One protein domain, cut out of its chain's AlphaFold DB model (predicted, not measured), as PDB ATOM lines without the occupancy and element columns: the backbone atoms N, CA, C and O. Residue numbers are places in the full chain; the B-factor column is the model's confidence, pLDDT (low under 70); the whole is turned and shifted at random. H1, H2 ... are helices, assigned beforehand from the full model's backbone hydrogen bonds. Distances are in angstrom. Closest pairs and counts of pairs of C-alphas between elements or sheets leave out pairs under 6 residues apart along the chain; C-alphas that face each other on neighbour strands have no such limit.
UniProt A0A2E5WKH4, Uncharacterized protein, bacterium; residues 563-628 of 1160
ATOM      1  N   VAL A 563      36.881 -33.423  33.863       89.75
ATOM      2  CA  VAL A 563      36.079 -32.398  34.573       89.75
ATOM      3  C   VAL A 563      35.009 -31.780  33.663       89.75
ATOM      4  O   VAL A 563      33.841 -31.772  34.024       89.75
ATOM      5  N   ASN A 564      35.372 -31.390  32.439       88.06
ATOM      6  CA  ASN A 564      34.461 -30.743  31.482       88.06
ATOM      7  C   ASN A 564      33.835 -31.720  30.466       88.06
ATOM      8  O   ASN A 564      33.465 -31.317  29.364       88.06
ATOM      9  N   SER A 565      33.785 -33.017  30.785       91.38
ATOM     10  CA  SER A 565      33.195 -34.035  29.907       91.38
ATOM     11  C   SER A 565      31.714 -34.285  30.214       91.38
ATOM     12  O   SER A 565      31.168 -33.774  31.189       91.38
ATOM     13  N   PHE A 566      31.059 -35.089  29.380       92.00
ATOM     14  CA  PHE A 566      29.648 -35.435  29.521       92.00
ATOM     15  C   PHE A 566      29.479 -36.937  29.772       92.00
ATOM     16  O   PHE A 566      29.941 -37.731  28.953       92.00
ATOM     17  N   ASP A 567      28.814 -37.316  30.866       92.44
ATOM     18  CA  ASP A 567      28.455 -38.700  31.199       92.44
ATOM     19  C   ASP A 567      26.940 -38.883  31.087       92.44
ATOM     20  O   ASP A 567      26.183 -38.422  31.939       92.44
ATOM     21  N   SER A 568      26.474 -39.580  30.046       91.00
ATOM     22  CA  SER A 568      25.030 -39.703  29.797       91.00
ATOM     23  C   SER A 568      24.282 -40.443  30.911       91.00
ATOM     24  O   SER A 568      23.114 -40.144  31.167       91.00
ATOM     25  N   ASN A 569      24.935 -41.410  31.568       90.00
ATOM     26  CA  ASN A 569      24.303 -42.202  32.618       90.00
ATOM     27  C   ASN A 569      24.117 -41.334  33.860       90.00
ATOM     28  O   ASN A 569      22.989 -41.165  34.331       90.00
ATOM     29  N   TRP A 570      25.209 -40.716  34.311       92.00
ATOM     30  CA  TRP A 570      25.198 -39.797  35.440       92.00
ATOM     31  C   TRP A 570      24.229 -38.632  35.209       92.00
ATOM     32  O   TRP A 570      23.361 -38.386  36.041       92.00
ATOM     33  N   PHE A 571      24.314 -37.976  34.046       92.25
ATOM     34  CA  PHE A 571      23.491 -36.818  33.696       92.25
ATOM     35  C   PHE A 571      21.996 -37.143  33.749       92.25
ATOM     36  O   PHE A 571      21.208 -36.400  34.331       92.25
ATOM     37  N   SER A 572      21.602 -38.294  33.190       90.06
ATOM     38  CA  SER A 572      20.203 -38.728  33.206       90.06
ATOM     39  C   SER A 572      19.667 -38.984  34.616       90.06
ATOM     40  O   SER A 572      18.508 -38.678  34.888       90.06
ATOM     41  N   LEU A 573      20.504 -39.523  35.509       89.19
ATOM     42  CA  LEU A 573      20.142 -39.808  36.895       89.19
ATOM     43  C   LEU A 573      20.056 -38.524  37.721       89.19
ATOM     44  O   LEU A 573      19.108 -38.356  38.481       89.19
ATOM     45  N   TYR A 574      21.016 -37.618  37.537       90.50
ATOM     46  CA  TYR A 574      21.104 -36.358  38.269       90.50
ATOM     47  C   TYR A 574      19.913 -35.436  37.984       90.50
ATOM     48  O   TYR A 574      19.246 -34.990  38.911       90.50
ATOM     49  N   TYR A 575      19.590 -35.248  36.700       89.38
ATOM     50  CA  TYR A 575      18.469 -34.415  36.242       89.38
ATOM     51  C   TYR A 575      17.144 -35.185  36.103       89.38
ATOM     52  O   TYR A 575      16.174 -34.677  35.544       89.38
ATOM     53  N   LYS A 576      17.088 -36.440  36.576       86.62
ATOM     54  CA  LYS A 576      15.884 -37.296  36.596       86.62
ATOM     55  C   LYS A 576      15.165 -37.444  35.246       86.62
ATOM     56  O   LYS A 576      13.941 -37.578  35.177       86.62
ATOM     57  N   ILE A 577      15.924 -37.484  34.153       84.75
ATOM     58  CA  ILE A 577      15.380 -37.562  32.792       84.75
ATOM     59  C   ILE A 577      14.975 -39.011  32.471       84.75
ATOM     60  O   ILE A 577      15.812 -39.911  32.361       84.75
ATOM     61  N   LYS A 578      13.668 -39.248  32.293       76.00
ATOM     62  CA  LYS A 578      13.104 -40.569  31.953       76.00
ATOM     63  C   LYS A 578      13.239 -40.856  30.448       76.00
ATOM     64  O   LYS A 578      12.975 -39.990  29.626       76.00
ATOM     65  N   ASN A 579      13.594 -42.097  30.093       65.81
ATOM     66  CA  ASN A 579      13.780 -42.582  28.708       65.81
ATOM     67  C   ASN A 579      14.740 -41.734  27.844       65.81
ATOM     68  O   ASN A 579      14.350 -41.255  26.779       65.81
ATOM     69  N   PRO A 580      16.001 -41.554  28.267       67.06
ATOM     70  CA  PRO A 580      16.909 -40.641  27.591       67.06
ATOM     71  C   PRO A 580      17.364 -41.149  26.216       67.06
ATOM     72  O   PRO A 580      17.925 -42.240  26.099       67.06
ATOM     73  N   ASN A 581      17.210 -40.313  25.189       84.12
ATOM     74  CA  ASN A 581      18.032 -40.389  23.986       84.12
ATOM     75  C   ASN A 581      19.344 -39.626  24.250       84.12
ATOM     76  O   ASN A 581      19.318 -38.478  24.688       84.12
ATOM     77  N   ILE A 582      20.489 -40.260  23.987       88.38
ATOM     78  CA  ILE A 582      21.821 -39.708  24.279       88.38
ATOM     79  C   ILE A 582      22.088 -38.394  23.533       88.38
ATOM     80  O   ILE A 582      22.659 -37.479  24.122       88.38
ATOM     81  N   GLU A 583      21.653 -38.268  22.277       87.56
ATOM     82  CA  GLU A 583      21.812 -37.032  21.498       87.56
ATOM     83  C   GLU A 583      20.977 -35.899  22.101       87.56
ATOM     84  O   GLU A 583      21.464 -34.783  22.256       87.56
ATOM     85  N   GLN A 584      19.744 -36.198  22.524       87.44
ATOM     86  CA  GLN A 584      18.872 -35.217  23.177       87.44
ATOM     87  C   GLN A 584      19.440 -34.758  24.522       87.44
ATOM     88  O   GLN A 584      19.443 -33.560  24.797       87.44
ATOM     89  N   LEU A 585      19.961 -35.683  25.338       90.69
ATOM     90  CA  LEU A 585      20.624 -35.327  26.593       90.69
ATOM     91  C   LEU A 585      21.838 -34.430  26.355       90.69
ATOM     92  O   LEU A 585      22.034 -33.455  27.074       90.69
ATOM     93  N   TYR A 586      22.649 -34.749  25.348       91.88
ATOM     94  CA  TYR A 586      23.842 -33.971  25.049       91.88
ATOM     95  C   TYR A 586      23.504 -32.574  24.522       91.88
ATOM     96  O   TYR A 586      24.125 -31.599  24.936       91.88
ATOM     97  N   HIS A 587      22.484 -32.450  23.668       89.50
ATOM     98  CA  HIS A 587      21.969 -31.146  23.251       89.50
ATOM     99  C   HIS A 587      21.419 -30.347  24.433       89.50
ATOM    100  O   HIS A 587      21.693 -29.154  24.529       89.50
ATOM    101  N   PHE A 588      20.702 -30.993  25.355       89.38
ATOM    102  CA  PHE A 588      20.233 -30.343  26.575       89.38
ATOM    103  C   PHE A 588      21.410 -29.842  27.419       89.38
ATOM    104  O   PHE A 588      21.428 -28.675  27.791       89.38
ATOM    105  N   TYR A 589      22.425 -30.676  27.642       91.81
ATOM    106  CA  TYR A 589      23.657 -30.288  28.330       91.81
ATOM    107  C   TYR A 589      24.393 -29.129  27.639       91.81
ATOM    108  O   TYR A 589      24.937 -28.267  28.311       91.81
ATOM    109  N   LYS A 590      24.422 -29.080  26.302       90.50
ATOM    110  CA  LYS A 590      25.097 -28.000  25.560       90.50
ATOM    111  C   LYS A 590      24.332 -26.682  25.549       90.50
ATOM    112  O   LYS A 590      24.962 -25.634  25.456       90.50
ATOM    113  N   ASN A 591      23.006 -26.745  25.606       89.56
ATOM    114  CA  ASN A 591      22.136 -25.574  25.500       89.56
ATOM    115  C   ASN A 591      21.754 -24.981  26.864       89.56
ATOM    116  O   ASN A 591      21.162 -23.906  26.902       89.56
ATOM    117  N   ASN A 592      22.070 -25.668  27.962       85.25
ATOM    118  CA  ASN A 592      21.785 -25.234  29.325       85.25
ATOM    119  C   ASN A 592      23.079 -25.227  30.150       85.25
ATOM    120  O   ASN A 592      23.986 -26.014  29.889       85.25
ATOM    121  N   ASP A 593      23.162 -24.367  31.163       84.88
ATOM    122  CA  ASP A 593      24.310 -24.314  32.077       84.88
ATOM    123  C   ASP A 593      24.218 -25.438  33.126       84.88
ATOM    124  O   ASP A 593      23.840 -25.234  34.279       84.88
ATOM    125  N   CYS A 594      24.451 -26.675  32.677       90.19
ATOM    126  CA  CYS A 594      24.294 -27.890  33.473       90.19
ATOM    127  C   CYS A 594      25.640 -28.560  33.790       90.19
ATOM    128  O   CYS A 594      26.585 -28.519  32.999       90.19
ATOM    129  N   TYR A 595      25.703 -29.290  34.907       92.94
ATOM    130  CA  TYR A 595      26.820 -30.184  35.207       92.94
ATOM    131  C   TYR A 595      26.784 -31.405  34.283       92.94
ATOM    132  O   TYR A 595      25.761 -32.072  34.164       92.94
ATOM    133  N   GLY A 596      27.900 -31.722  33.631       91.31
ATOM    134  CA  GLY A 596      27.998 -32.826  32.674       91.31
ATOM    135  C   GLY A 596      28.324 -34.183  33.304       91.31
ATOM    136  O   GLY A 596      28.041 -35.215  32.698       91.31
ATOM    137  N   ASN A 597      28.940 -34.200  34.489       93.12
ATOM    138  CA  ASN A 597      29.344 -35.408  35.217       93.12
ATOM    139  C   ASN A 597      29.624 -35.091  36.705       93.12
ATOM    140  O   ASN A 597      29.669 -33.922  37.102       93.12
ATOM    141  N   CYS A 598      29.888 -36.113  37.531       90.62
ATOM    142  CA  CYS A 598      30.074 -35.906  38.972       90.62
ATOM    143  C   CYS A 598      31.335 -35.109  39.351       90.62
ATOM    144  O   CYS A 598      31.420 -34.600  40.466       90.62
ATOM    145  N   LEU A 599      32.361 -35.026  38.496       90.75
ATOM    146  CA  LEU A 599      33.621 -34.358  38.846       90.75
ATOM    147  C   LEU A 599      33.444 -32.841  39.003       90.75
ATOM    148  O   LEU A 599      34.271 -32.203  39.647       90.75
ATOM    149  N   GLN A 600      32.369 -32.267  38.452       91.31
ATOM    150  CA  GLN A 600      32.023 -30.853  38.634       91.31
ATOM    151  C   GLN A 600      31.270 -30.592  39.947       91.31
ATOM    152  O   GLN A 600      31.227 -29.458  40.412       91.31
ATOM    153  N   THR A 601      30.719 -31.632  40.579       90.94
ATOM    154  CA  THR A 601      29.858 -31.524  41.767       90.94
ATOM    155  C   THR A 601      30.540 -31.968  43.061       90.94
ATOM    156  O   THR A 601      29.883 -32.105  44.087       90.94
ATOM    157  N   THR A 602      31.866 -32.143  43.070       88.56
ATOM    158  CA  THR A 602      32.625 -32.608  44.253       88.56
ATOM    159  C   THR A 602      32.566 -31.661  45.455       88.56
ATOM    160  O   THR A 602      32.944 -32.049  46.554       88.56
ATOM    161  N   HIS A 603      32.147 -30.411  45.245       90.00
ATOM    162  CA  HIS A 603      31.967 -29.400  46.286       90.00
ATOM    163  C   HIS A 603      30.592 -29.488  46.979       90.00
ATOM    164  O   HIS A 603      30.378 -28.823  47.990       90.00
ATOM    165  N   LEU A 604      29.664 -30.295  46.450       92.19
ATOM    166  CA  LEU A 604      28.318 -30.477  46.994       92.19
ATOM    167  C   LEU A 604      28.277 -31.582  48.076       92.19
ATOM    168  O   LEU A 604      29.120 -32.485  48.075       92.19
ATOM    169  N   PRO A 605      27.286 -31.570  48.991       90.19
ATOM    170  CA  PRO A 605      27.108 -32.624  49.993       90.19
ATOM    171  C   PRO A 605      26.826 -34.001  49.378       90.19
ATOM    172  O   PRO A 605      25.982 -34.132  48.496       90.19
ATOM    173  N   ILE A 606      27.480 -35.053  49.879       88.56
ATOM    174  CA  ILE A 606      27.286 -36.430  49.388       88.56
ATOM    175  C   ILE A 606      25.849 -36.898  49.642       88.56
ATOM    176  O   ILE A 606      25.335 -36.762  50.757       88.56
ATOM    177  N   ILE A 607      25.220 -37.504  48.633       86.50
ATOM    178  CA  ILE A 607      23.917 -38.150  48.807       86.50
ATOM    179  C   ILE A 607      23.997 -39.274  49.853       86.50
ATOM    180  O   ILE A 607      24.818 -40.185  49.759       86.50
ATOM    181  N   LYS A 608      23.133 -39.215  50.876       82.00
ATOM    182  CA  LYS A 608      23.103 -40.214  51.961       82.00
ATOM    183  C   LYS A 608      22.153 -41.377  51.669       82.00
ATOM    184  O   LYS A 608      22.450 -42.514  52.032       82.00
ATOM    185  N   ASN A 609      21.025 -41.112  51.007       82.06
ATOM    186  CA  ASN A 609      20.000 -42.110  50.716       82.06
ATOM    187  C   ASN A 609      19.779 -42.256  49.205       82.06
ATOM    188  O   ASN A 609      19.185 -41.409  48.549       82.06
ATOM    189  N   HIS A 610      20.223 -43.381  48.651       78.31
ATOM    190  CA  HIS A 610      20.132 -43.660  47.217       78.31
ATOM    191  C   HIS A 610      18.693 -43.868  46.722       78.31
ATOM    192  O   HIS A 610      18.445 -43.770  45.521       78.31
ATOM    193  N   ASN A 611      17.732 -44.113  47.620       79.62
ATOM    194  CA  ASN A 611      16.320 -44.188  47.242       79.62
ATOM    195  C   ASN A 611      15.782 -42.829  46.762       79.62
ATOM    196  O   ASN A 611      14.860 -42.809  45.949       79.62
ATOM    197  N   ASP A 612      16.402 -41.717  47.173       81.88
ATOM    198  CA  ASP A 612      16.011 -40.364  46.753       81.88
ATOM    199  C   ASP A 612      16.277 -40.115  45.257       81.88
ATOM    200  O   ASP A 612      15.676 -39.242  44.629       81.88
ATOM    201  N   ILE A 613      17.154 -40.922  44.653       81.38
ATOM    202  CA  ILE A 613      17.439 -40.900  43.212       81.38
ATOM    203  C   ILE A 613      16.254 -41.471  42.423       81.38
ATOM    204  O   ILE A 613      15.965 -41.016  41.321       81.38
ATOM    205  N   LEU A 614      15.559 -42.459  42.996       74.69
ATOM    206  CA  LEU A 614      14.438 -43.163  42.368       74.69
ATOM    207  C   LEU A 614      13.066 -42.558  42.710       74.69
ATOM    208  O   LEU A 614      12.084 -42.896  42.050       74.69
ATOM    209  N   SER A 615      12.987 -41.696  43.726       79.06
ATOM    210  CA  SER A 615      11.779 -40.953  44.108       79.06
ATOM    211  C   SER A 615      11.662 -39.618  43.355       79.06
ATOM    212  O   SER A 615      12.503 -39.288  42.521       79.06
ATOM    213  N   ASP A 616      10.655 -38.804  43.681       76.31
ATOM    214  CA  ASP A 616      10.505 -37.433  43.162       76.31
ATOM    215  C   ASP A 616      11.296 -36.378  43.978       76.31
ATOM    216  O   ASP A 616      11.158 -35.179  43.754       76.31
ATOM    217  N   THR A 617      12.161 -36.791  44.918       81.31
ATOM    218  CA  THR A 617      12.950 -35.880  45.779       81.31
ATOM    219  C   THR A 617      13.980 -35.077  44.967       81.31
ATOM    220  O   THR A 617      14.715 -35.669  44.189       81.31
ATOM    221  N   ASN A 618      14.120 -33.759  45.126       80.56
ATOM    222  CA  ASN A 618      15.152 -33.019  44.378       80.56
ATOM    223  C   ASN A 618      16.575 -33.373  44.877       80.56
ATOM    224  O   ASN A 618      16.845 -33.273  46.073       80.56
ATOM    225  N   ILE A 619      17.475 -33.771  43.964       87.19
ATOM    226  CA  ILE A 619      18.878 -34.135  44.254       87.19
ATOM    227  C   ILE A 619      19.913 -33.235  43.548       87.19
ATOM    228  O   ILE A 619      21.110 -33.488  43.672       87.19
ATOM    229  N   GLU A 620      19.490 -32.172  42.856       82.50
ATOM    230  CA  GLU A 620      20.347 -31.277  42.046       82.50
ATOM    231  C   GLU A 620      21.352 -30.442  42.866       82.50
ATOM    232  O   GLU A 620      22.144 -29.692  42.310       82.50
ATOM    233  N   ASN A 621      21.365 -30.590  44.192       84.44
ATOM    234  CA  ASN A 621      22.338 -29.967  45.097       84.44
ATOM    235  C   ASN A 621      23.196 -30.998  45.847       84.44
ATOM    236  O   ASN A 621      23.803 -30.671  46.863       84.44
ATOM    237  N   LEU A 622      23.226 -32.252  45.386       90.81
ATOM    238  CA  LEU A 622      23.969 -33.337  46.024       90.81
ATOM    239  C   LEU A 622      25.107 -33.843  45.134       90.81
ATOM    240  O   LEU A 622      25.064 -33.754  43.912       90.81
ATOM    241  N   TYR A 623      26.130 -34.419  45.751       90.88
ATOM    242  CA  TYR A 623      27.211 -35.117  45.072       90.88
ATOM    243  C   TYR A 623      26.862 -36.600  44.911       90.88
ATOM    244  O   TYR A 623      26.581 -37.293  45.894       90.88
ATOM    245  N   LEU A 624      26.901 -37.087  43.664       89.81
ATOM    246  CA  LEU A 624      26.561 -38.461  43.277       89.81
ATOM    247  C   LEU A 624      27.791 -39.185  42.683       89.81
ATOM    248  O   LEU A 624      27.889 -39.299  41.459       89.81
ATOM    249  N   PRO A 625      28.743 -39.651  43.516       85.25
ATOM    250  CA  PRO A 625      29.984 -40.279  43.048       85.25
ATOM    251  C   PRO A 625      29.754 -41.633  42.369       85.25
ATOM    252  O   PRO A 625      30.384 -41.949  41.365       85.25
ATOM    253  N   ASP A 626      28.831 -42.438  42.896       84.75
ATOM    254  CA  ASP A 626      28.689 -43.846  42.508       84.75
ATOM    255  C   ASP A 626      27.998 -44.090  41.162       84.75
ATOM    256  O   ASP A 626      28.022 -45.223  40.675       84.75
ATOM    257  N   ALA A 627      27.417 -43.045  40.559       86.38
ATOM    258  CA  ALA A 627      26.782 -43.093  39.238       86.38
ATOM    259  C   ALA A 627      27.770 -42.903  38.066       86.38
ATOM    260  O   ALA A 627      27.377 -42.981  36.898       86.38
ATOM    261  N   ASN A 628      29.042 -42.638  38.369       87.06
ATOM    262  CA  ASN A 628      30.090 -42.464  37.371       87.06
ATOM    263  C   ASN A 628      30.494 -43.783  36.716       87.06
ATOM    264  O   ASN A 628      30.646 -44.806  37.393       87.06
TER     265      ASN A 628
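AT A GLANCE: This is residues 563 to 628 of the 1160 residues of an uncharacterized protein of bacterium (UniProt A0A2E5WKH4). Little regular structure is found in this small, rounded body: helix H2 at one end meets H1 at a steep angle, and beyond H1 the far end is made of long looping stretches with the short H3. The printed part has 66 residues with three named helices, in the order H1, H2, H3, and no named strand; the class is all helix, with 21 residues in named elements. It is compact, with a radius of gyration of the C-alphas of 11.3 A and spans of 30 by 25 by 18 A.

IN THESE COORDINATES: H2, residues 582 to 591, is 14.2 A long and begins at C-alpha 582 (21.821, -39.708, 24.279). H1 is residues 568 to 574, 9.9 A. H3, residues 611 to 614, ends at C-alpha 614 (14.438, -43.163, 42.368).

HOW THE PARTS SIT: H2 touches H1, the closest C-alphas being those of Ile 582 and Ser 568, 6.4 A apart. They run the same way at a steep tilt of 64 degrees. H1 and H3 are close but not clearly touching: the C-alphas of Leu 573 and Ile 613 are closest, 7.0 A. H2 and H3 are apart. In H1 and H2 every O i to N i+4 pair is within hydrogen-bond range; H3 is too short for one.

THE WHOLE: The C-alphas farthest apart, of Glu 583 and Lys 608, are 30.7 A apart. The printed part has no cut. The link from H2 to H3 is long, 19 residues. Residues 579 to 580 have pLDDT under 70.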